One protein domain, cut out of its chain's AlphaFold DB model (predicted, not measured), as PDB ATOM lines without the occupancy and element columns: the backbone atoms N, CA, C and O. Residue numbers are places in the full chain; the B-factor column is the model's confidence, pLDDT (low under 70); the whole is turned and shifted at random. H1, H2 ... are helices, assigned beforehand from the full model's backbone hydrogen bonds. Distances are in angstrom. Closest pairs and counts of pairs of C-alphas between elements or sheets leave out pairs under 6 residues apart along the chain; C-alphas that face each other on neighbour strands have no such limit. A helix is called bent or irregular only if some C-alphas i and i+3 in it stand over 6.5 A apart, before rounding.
ATOM      1  N   GLN A 461     156.959 177.686 159.379       75.38
ATOM      2  CA  GLN A 461     156.237 178.815 159.978       75.38
ATOM      3  C   GLN A 461     155.776 179.797 158.900       75.38
ATOM      4  O   GLN A 461     156.386 180.843 158.685       75.38
ATOM      5  N   PHE A 462     154.710 179.445 158.184       77.31
ATOM      6  CA  PHE A 462     154.243 180.242 157.052       77.31
ATOM      7  C   PHE A 462     152.996 181.067 157.399       77.31
ATOM      8  O   PHE A 462     151.902 180.531 157.569       77.31
ATOM      9  N   THR A 463     153.153 182.393 157.442       70.44
ATOM     10  CA  THR A 463     152.065 183.381 157.614       70.44
ATOM     11  C   THR A 463     151.869 184.268 156.375       70.44
ATOM     12  O   THR A 463     151.138 185.256 156.417       70.44
ATOM     13  N   GLY A 464     152.487 183.896 155.247       73.06
ATOM     14  CA  GLY A 464     152.471 184.643 153.988       73.06
ATOM     15  C   GLY A 464     153.833 185.254 153.650       73.06
ATOM     16  O   GLY A 464     154.453 185.919 154.480       73.06
ATOM     17  N   SER A 465     154.283 185.072 152.406       84.00
ATOM     18  CA  SER A 465     155.493 185.702 151.866       84.00
ATOM     19  C   SER A 465     155.281 186.122 150.415       84.00
ATOM     20  O   SER A 465     154.441 185.567 149.702       84.00
ATOM     21  N   ASP A 466     156.014 187.145 149.984       89.12
ATOM     22  CA  ASP A 466     155.858 187.717 148.649       89.12
ATOM     23  C   ASP A 466     156.250 186.721 147.555       89.12
ATOM     24  O   ASP A 466     155.584 186.676 146.520       89.12
ATOM     25  N   VAL A 467     157.281 185.889 147.773       93.19
ATOM     26  CA  VAL A 467     157.686 184.871 146.789       93.19
ATOM     27  C   VAL A 467     156.579 183.847 146.562       93.19
ATOM     28  O   VAL A 467     156.305 183.512 145.413       93.19
ATOM     29  N   ILE A 468     155.886 183.405 147.620       95.00
ATOM     30  CA  ILE A 468     154.756 182.479 147.489       95.00
ATOM     31  C   ILE A 468     153.600 183.151 146.751       95.00
ATOM     32  O   ILE A 468     153.045 182.563 145.824       95.00
ATOM     33  N   PHE A 469     153.268 184.393 147.105       95.62
ATOM     34  CA  PHE A 469     152.205 185.137 146.435       95.62
ATOM     35  C   PHE A 469     152.506 185.339 144.937       95.62
ATOM     36  O   PHE A 469     151.669 185.035 144.086       95.62
ATOM     37  N   GLY A 470     153.721 185.776 144.596       96.50
ATOM     38  CA  GLY A 470     154.180 185.937 143.216       96.50
ATOM     39  C   GLY A 470     154.215 184.618 142.438       96.50
ATOM     40  O   GLY A 470     153.727 184.558 141.306       96.50
ATOM     41  N   ALA A 471     154.721 183.543 143.050       96.06
ATOM     42  CA  ALA A 471     154.752 182.204 142.461       96.06
ATOM     43  C   ALA A 471     153.337 181.683 142.183       96.06
ATOM     44  O   ALA A 471     153.068 181.153 141.106       96.06
ATOM     45  N   ALA A 472     152.400 181.897 143.108       94.69
ATOM     46  CA  ALA A 472     151.005 181.516 142.928       94.69
ATOM     47  C   ALA A 472     150.361 182.267 141.747       94.69
ATOM     48  O   ALA A 472     149.764 181.648 140.867       94.69
ATOM     49  N   ARG A 473     150.555 183.594 141.647       94.75
ATOM     50  CA  ARG A 473     150.009 184.411 140.539       94.75
ATOM     51  C   ARG A 473     150.616 184.099 139.172       94.75
ATOM     52  O   ARG A 473     149.985 184.369 138.149       94.75
ATOM     53  N   THR A 474     151.818 183.536 139.151       93.75
ATOM     54  CA  THR A 474     152.522 183.122 137.930       93.75
ATOM     55  C   THR A 474     152.412 181.620 137.653       93.75
ATOM     56  O   THR A 474     153.049 181.131 136.724       93.75
ATOM     57  N   ASN A 475     151.555 180.899 138.389       87.94
ATOM     58  CA  ASN A 475     151.323 179.454 138.258       87.94
ATOM     59  C   ASN A 475     152.591 178.595 138.446       87.94
ATOM     60  O   ASN A 475     152.735 177.552 137.810       87.94
ATOM     61  N   GLN A 476     153.502 179.031 139.318       91.00
ATOM     62  CA  GLN A 476     154.748 178.333 139.650       91.00
ATOM     63  C   GLN A 476     154.652 177.478 140.929       91.00
ATOM     64  O   GLN A 476     155.641 176.869 141.326       91.00
ATOM     65  N   LEU A 477     153.479 177.409 141.573       84.94
ATOM     66  CA  LEU A 477     153.223 176.497 142.694       84.94
ATOM     67  C   LEU A 477     152.495 175.233 142.228       84.94
ATOM     68  O   LEU A 477     151.519 175.313 141.479       84.94
ATOM     69  N   SER A 478     152.918 174.075 142.732       78.88
ATOM     70  CA  SER A 478     152.173 172.821 142.585       78.88
ATOM     71  C   SER A 478     151.034 172.718 143.601       78.88
ATOM     72  O   SER A 478     151.058 173.346 144.665       78.88
ATOM     73  N   LYS A 479     150.047 171.852 143.334       74.62
ATOM     74  CA  LYS A 479     148.969 171.557 144.295       74.62
ATOM     75  C   LYS A 479     149.497 171.012 145.627       74.62
ATOM     76  O   LYS A 479     148.934 171.320 146.676       74.62
ATOM     77  N   VAL A 480     150.591 170.245 145.608       74.12
ATOM     78  CA  VAL A 480     151.248 169.717 146.818       74.12
ATOM     79  C   VAL A 480     151.884 170.840 147.636       74.12
ATOM     80  O   VAL A 480     151.723 170.878 148.859       74.12
ATOM     81  N   GLN A 481     152.557 171.783 146.974       84.44
ATOM     82  CA  GLN A 481     153.120 172.962 147.634       84.44
ATOM     83  C   GLN A 481     152.005 173.821 148.234       84.44
ATOM     84  O   GLN A 481     152.072 174.146 149.415       84.44
ATOM     85  N   ILE A 482     150.930 174.083 147.480       83.69
ATOM     86  CA  ILE A 482     149.743 174.803 147.972       83.69
ATOM     87  C   ILE A 482     149.143 174.100 149.198       83.69
ATOM     88  O   ILE A 482     148.891 174.743 150.215       83.69
ATOM     89  N   LYS A 483     148.967 172.773 149.151       82.12
ATOM     90  CA  LYS A 483     148.476 171.978 150.289       82.12
ATOM     91  C   LYS A 483     149.384 172.106 151.512       82.12
ATOM     92  O   LYS A 483     148.898 172.230 152.634       82.12
ATOM     93  N   THR A 484     150.696 172.058 151.304       82.31
ATOM     94  CA  THR A 484     151.690 172.131 152.384       82.31
ATOM     95  C   THR A 484     151.696 173.508 153.036       82.31
ATOM     96  O   THR A 484     151.581 173.605 154.256       82.31
ATOM     97  N   LEU A 485     151.728 174.564 152.225       89.12
ATOM     98  CA  LEU A 485     151.662 175.953 152.676       89.12
ATOM     99  C   LEU A 485     150.331 176.246 153.385       89.12
ATOM    100  O   LEU A 485     150.324 176.866 154.445       89.12
ATOM    101  N   TYR A 486     149.213 175.721 152.871       88.75
ATOM    102  CA  TYR A 486     147.910 175.788 153.539       88.75
ATOM    103  C   TYR A 486     147.942 175.130 154.925       88.75
ATOM    104  O   TYR A 486     147.458 175.709 155.896       88.75
ATOM    105  N   ASN A 487     148.537 173.938 155.047       84.31
ATOM    106  CA  ASN A 487     148.654 173.244 156.330       84.31
ATOM    107  C   ASN A 487     149.552 174.001 157.322       84.31
ATOM    108  O   ASN A 487     149.260 174.015 158.515       84.31
ATOM    109  N   GLN A 488     150.611 174.658 156.851       86.31
ATOM    110  CA  GLN A 488     151.457 175.509 157.692       86.31
ATOM    111  C   GLN A 488     150.697 176.749 158.168       86.31
ATOM    112  O   GLN A 488     150.645 177.002 159.368       86.31
ATOM    113  N   MET A 489     149.992 177.440 157.265       89.06
ATOM    114  CA  MET A 489     149.093 178.538 157.637       89.06
ATOM    115  C   MET A 489     148.030 178.084 158.638       89.06
ATOM    116  O   MET A 489     147.673 178.837 159.538       89.06
ATOM    117  N   LEU A 490     147.508 176.860 158.511       85.06
ATOM    118  CA  LEU A 490     146.552 176.291 159.459       85.06
ATOM    119  C   LEU A 490     147.167 176.119 160.856       85.06
ATOM    120  O   LEU A 490     146.504 176.417 161.850       85.06
ATOM    121  N   VAL A 491     148.412 175.648 160.946       83.31
ATOM    122  CA  VAL A 491     149.138 175.527 162.220       83.31
ATOM    123  C   VAL A 491     149.351 176.908 162.844       83.31
ATOM    124  O   VAL A 491     148.986 177.113 164.002       83.31
ATOM    125  N   GLU A 492     149.832 177.878 162.066       86.44
ATOM    126  CA  GLU A 492     150.045 179.260 162.521       86.44
ATOM    127  C   GLU A 492     148.732 179.950 162.936       86.44
ATOM    128  O   GLU A 492     148.663 180.660 163.943       86.44
ATOM    129  N   SER A 493     147.649 179.678 162.207       85.38
ATOM    130  CA  SER A 493     146.289 180.114 162.531       85.38
ATOM    131  C   SER A 493     145.847 179.601 163.899       85.38
ATOM    132  O   SER A 493     145.403 180.389 164.735       85.38
ATOM    133  N   LYS A 494     146.009 178.295 164.154       83.62
ATOM    134  CA  LYS A 494     145.671 177.658 165.437       83.62
ATOM    135  C   LYS A 494     146.544 178.162 166.587       83.62
ATOM    136  O   LYS A 494     146.068 178.234 167.716       83.62
ATOM    137  N   ALA A 495     147.790 178.534 166.304       82.56
ATOM    138  CA  ALA A 495     148.700 179.128 167.279       82.56
ATOM    139  C   ALA A 495     148.360 180.591 167.631       82.56
ATOM    140  O   ALA A 495     148.931 181.134 168.572       82.56
ATOM    141  N   GLY A 496     147.430 181.233 166.910       83.69
ATOM    142  CA  GLY A 496     147.072 182.642 167.107       83.69
ATOM    143  C   GLY A 496     148.029 183.632 166.429       83.69
ATOM    144  O   GLY A 496     147.888 184.844 166.612       83.69
ATOM    145  N   ASN A 497     148.959 183.139 165.608       84.31
ATOM    146  CA  ASN A 497     149.968 183.952 164.924       84.31
ATOM    147  C   ASN A 497     149.400 184.702 163.707       84.31
ATOM    148  O   ASN A 497     150.015 185.638 163.212       84.31
ATOM    149  N   ILE A 498     148.190 184.345 163.257       87.94
ATOM    150  CA  ILE A 498     147.425 185.075 162.235       87.94
ATOM    151  C   ILE A 498     146.301 185.844 162.938       87.94
ATOM    152  O   ILE A 498     145.164 185.365 163.020       87.94
ATOM    153  N   SER A 499     146.642 187.001 163.510       84.69
ATOM    154  CA  SER A 499     145.717 187.795 164.338       84.69
ATOM    155  C   SER A 499     145.809 189.309 164.144       84.69
ATOM    156  O   SER A 499     144.801 189.994 164.324       84.69
ATOM    157  N   ARG A 500     146.967 189.868 163.754       88.38
ATOM    158  CA  ARG A 500     147.057 191.310 163.470       88.38
ATOM    159  C   ARG A 500     146.382 191.623 162.128       88.38
ATOM    160  O   ARG A 500     146.464 190.803 161.213       88.38
ATOM    161  N   PRO A 501     145.784 192.816 161.951       91.06
ATOM    162  CA  PRO A 501     145.033 193.146 160.733       91.06
ATOM    163  C   PRO A 501     145.856 192.980 159.447       91.06
ATOM    164  O   PRO A 501     145.370 192.428 158.464       91.06
ATOM    165  N   ASN A 502     147.131 193.377 159.475       88.00
ATOM    166  CA  ASN A 502     148.030 193.215 158.335       88.00
ATOM    167  C   ASN A 502     148.415 191.751 158.063       88.00
ATOM    168  O   ASN A 502     148.510 191.358 156.905       88.00
ATOM    169  N   ASP A 503     148.592 190.926 159.102       89.44
ATOM    170  CA  ASP A 503     148.858 189.492 158.919       89.44
ATOM    171  C   ASP A 503     147.644 188.816 158.267       89.44
ATOM    172  O   ASP A 503     147.785 188.070 157.301       89.44
ATOM    173  N   ILE A 504     146.435 189.147 158.736       93.50
ATOM    174  CA  ILE A 504     145.182 188.656 158.154       93.50
ATOM    175  C   ILE A 504     145.065 189.091 156.685       93.50
ATOM    176  O   ILE A 504     144.782 188.256 155.829       93.50
ATOM    177  N   ALA A 505     145.330 190.363 156.370       95.25
ATOM    178  CA  ALA A 505     145.296 190.876 154.999       95.25
ATOM    179  C   ALA A 505     146.280 190.136 154.071       95.25
ATOM    180  O   ALA A 505     145.902 189.708 152.977       95.25
ATOM    181  N   ARG A 506     147.522 189.907 154.522       93.00
ATOM    182  CA  ARG A 506     148.538 189.155 153.760       93.00
ATOM    183  C   ARG A 506     148.137 187.698 153.537       93.00
ATOM    184  O   ARG A 506     148.327 187.178 152.434       93.00
ATOM    185  N   VAL A 507     147.555 187.046 154.545       94.44
ATOM    186  CA  VAL A 507     147.052 185.669 154.427       94.44
ATOM    187  C   VAL A 507     145.865 185.602 153.469       94.44
ATOM    188  O   VAL A 507     145.844 184.720 152.618       94.44
ATOM    189  N   ILE A 508     144.924 186.551 153.527       97.06
ATOM    190  CA  ILE A 508     143.800 186.642 152.578       97.06
ATOM    191  C   ILE A 508     144.311 186.716 151.134       97.06
ATOM    192  O   ILE A 508     143.837 185.972 150.275       97.06
ATOM    193  N   LEU A 509     145.292 187.578 150.860       97.19
ATOM    194  CA  LEU A 509     145.888 187.701 149.529       97.19
ATOM    195  C   LEU A 509     146.562 186.392 149.088       97.19
ATOM    196  O   LEU A 509     146.295 185.907 147.989       97.19
ATOM    197  N   ASN A 510     147.374 185.771 149.948       95.94
ATOM    198  CA  ASN A 510     148.035 184.498 149.638       95.94
ATOM    199  C   ASN A 510     147.047 183.353 149.393       95.94
ATOM    200  O   ASN A 510     147.214 182.611 148.427       95.94
ATOM    201  N   LEU A 511     146.002 183.221 150.214       95.62
ATOM    202  CA  LEU A 511     144.964 182.208 150.023       95.62
ATOM    203  C   LEU A 511     144.281 182.379 148.666       95.62
ATOM    204  O   LEU A 511     144.203 181.417 147.907       95.62
ATOM    205  N   GLN A 512     143.881 183.602 148.312       96.88
ATOM    206  CA  GLN A 512     143.263 183.872 147.013       96.88
ATOM    207  C   GLN A 512     144.204 183.583 145.840       96.88
ATOM    208  O   GLN A 512     143.781 182.984 144.853       96.88
ATOM    209  N   ALA A 513     145.488 183.934 145.955       96.00
ATOM    210  CA  ALA A 513     146.476 183.622 144.926       96.00
ATOM    211  C   ALA A 513     146.674 182.115 144.734       96.00
ATOM    212  O   ALA A 513     146.872 181.671 143.606       96.00
ATOM    213  N   MET A 514     146.553 181.332 145.807       94.12
ATOM    214  CA  MET A 514     146.565 179.868 145.774       94.12
ATOM    215  C   MET A 514     145.212 179.244 145.378       94.12
ATOM    216  O   MET A 514     145.089 178.021 145.375       94.12
ATOM    217  N   GLY A 515     144.191 180.050 145.061       92.38
ATOM    218  CA  GLY A 515     142.856 179.570 144.694       92.38
ATOM    219  C   GLY A 515     142.007 179.083 145.870       92.38
ATOM    220  O   GLY A 515     141.059 178.326 145.666       92.38
ATOM    221  N   ILE A 516     142.338 179.493 147.095       92.25
ATOM    222  CA  ILE A 516     141.675 179.086 148.337       92.25
ATOM    223  C   ILE A 516     140.767 180.211 148.829       92.25
ATOM    224  O   ILE A 516     141.188 181.362 148.938       92.25
ATOM    225  N   ASN A 517     139.526 179.873 149.182       91.88
ATOM    226  CA  ASN A 517     138.561 180.831 149.718       91.88
ATOM    227  C   ASN A 517     138.938 181.259 151.159       91.88
ATOM    228  O   ASN A 517     138.862 180.435 152.076       91.88
ATOM    229  N   PRO A 518     139.281 182.539 151.410       95.31
ATOM    230  CA  PRO A 518     139.663 183.012 152.742       95.31
ATOM    231  C   PRO A 518     138.486 183.126 153.727       95.31
ATOM    232  O   PRO A 518     138.702 183.283 154.931       95.31
ATOM    233  N   THR A 519     137.241 183.045 153.247       93.50
ATOM    234  CA  THR A 519     136.038 183.077 154.102       93.50
ATOM    235  C   THR A 519     135.731 181.733 154.772       93.50
ATOM    236  O   THR A 519     134.922 181.688 155.696       93.50
ATOM    237  N   GLU A 520     136.410 180.660 154.350       85.94
ATOM    238  CA  GLU A 520     136.245 179.289 154.859       85.94
ATOM    239  C   GLU A 520     137.583 178.674 155.306       85.94
ATOM    240  O   GLU A 520     137.774 177.454 155.337       85.94
ATOM    241  N   PHE A 521     138.546 179.517 155.665       86.94
ATOM    242  CA  PHE A 521     139.874 179.080 156.060       86.94
ATOM    243  C   PHE A 521     139.838 178.443 157.453       86.94
ATOM    244  O   PHE A 521     139.774 179.133 158.463       86.94
ATOM    245  N   ALA A 522     139.898 177.111 157.525       73.88
ATOM    246  CA  ALA A 522     139.969 176.380 158.795       73.88
ATOM    247  C   ALA A 522     138.772 176.615 159.740       73.88
ATOM    248  O   ALA A 522     138.931 176.619 160.960       73.88
ATOM    249  N   GLY A 523     137.580 176.860 159.188       78.75
ATOM    250  CA  GLY A 523     136.404 177.246 159.979       78.75
ATOM    251  C   GLY A 523     136.434 178.694 160.486       78.75
ATOM    252  O   GLY A 523     135.496 179.117 161.159       78.75
ATOM    253  N   ARG A 524     137.474 179.463 160.143       87.12
ATOM    254  CA  ARG A 524     137.545 180.914 160.314       87.12
ATOM    255  C   ARG A 524     137.100 181.611 159.038       87.12
ATOM    256  O   ARG A 524     137.384 181.161 157.929       87.12
ATOM    257  N   ASN A 525     136.455 182.756 159.213       93.19
ATOM    258  CA  ASN A 525     136.192 183.684 158.126       93.19
ATOM    259  C   ASN A 525     137.139 184.873 158.293       93.19
ATOM    260  O   ASN A 525     136.818 185.836 158.990       93.19
TER     261      ASN A 525
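AT A GLANCE: This is residues 461 to 525 of the 821 residues of an uncharacterized protein of Lactobacillus fuchuensis DSM 14340 = JCM 11249 (UniProt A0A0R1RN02). Two helices, H2 and H3, run roughly antiparallel and loosely side by side, and the short helix H1 packs on the last part of H3, so that the three helix centres make a triangle. The last stretch, residues 514 to 525, leaves the end of H3 and folds back on the side away from H1. The printed part has 65 residues with three named helices in the order H1, H2, H3 and no named strand, and its class is all helix. It is compact, with a radius of gyration of the C-alphas of 10.7 A, and a rounded outline that spans 29 by 21 by 21 A.

HOW THE PARTS SIT: Start at Gln 461 and go on to H1, residues 466 to 473, which touches H3, residues 501 to 513. Look for their closest C-alphas at Phe 469 and Asn 510, 5.3 A apart; H3 touches H1 with residues 509 to 513 alone. H1 and H3 run the same way at a shallow tilt of 33 degrees, only just short of steep. A tight link of 5 residues leads from H1 to H2, residues 479 to 494. H1 and H2 are near each other, with their closest C-alphas 8.5 A apart. A short link of 6 residues then joins H2 to H3. H2 and H3 are close but not clearly touching; their closest C-alphas are those of Tyr 486 and Leu 511, 7.9 A apart. They run opposite ways at a shallow tilt of 20 degrees, 13.0 A from centre to centre. Look along the backbones of H1, H2 and H3, and you will find every O i to N i+4 pair within hydrogen-bond range.

IN THESE COORDINATES: Find C-alpha 466 at (155.858, 187.717, 148.649); from there H1 runs to residue 473, 10.5 A from first to last C-alpha. H2, the longest helix with 16 residues, begins at C-alpha 479 at (148.969, 171.557, 144.295) and reaches residue 494 after 22.3 A. H3 runs from residue 501 over 18.5 A to C-alpha 513 at (146.476, 183.622, 144.926). None of the three helices is bent.

THE WHOLE: The two C-alphas farthest apart are those of Thr 474 and Ala 495, 29.9 A, while the first and last printed C-alphas, of Gln 461 and Asn 525, are 20.7 A apart. Go past H3 to residues 514 to 525, a stretch of 12 residues with no named element; their C-alphas lie 8 to 14 A from the mean of the C-alphas. The printed part has no cut, and neither of the links between helices is long. The mean pLDDT of the printed part is 87.9, and no printed residue is under 70; H2 has a mean of 84, H1 and H3 each 94.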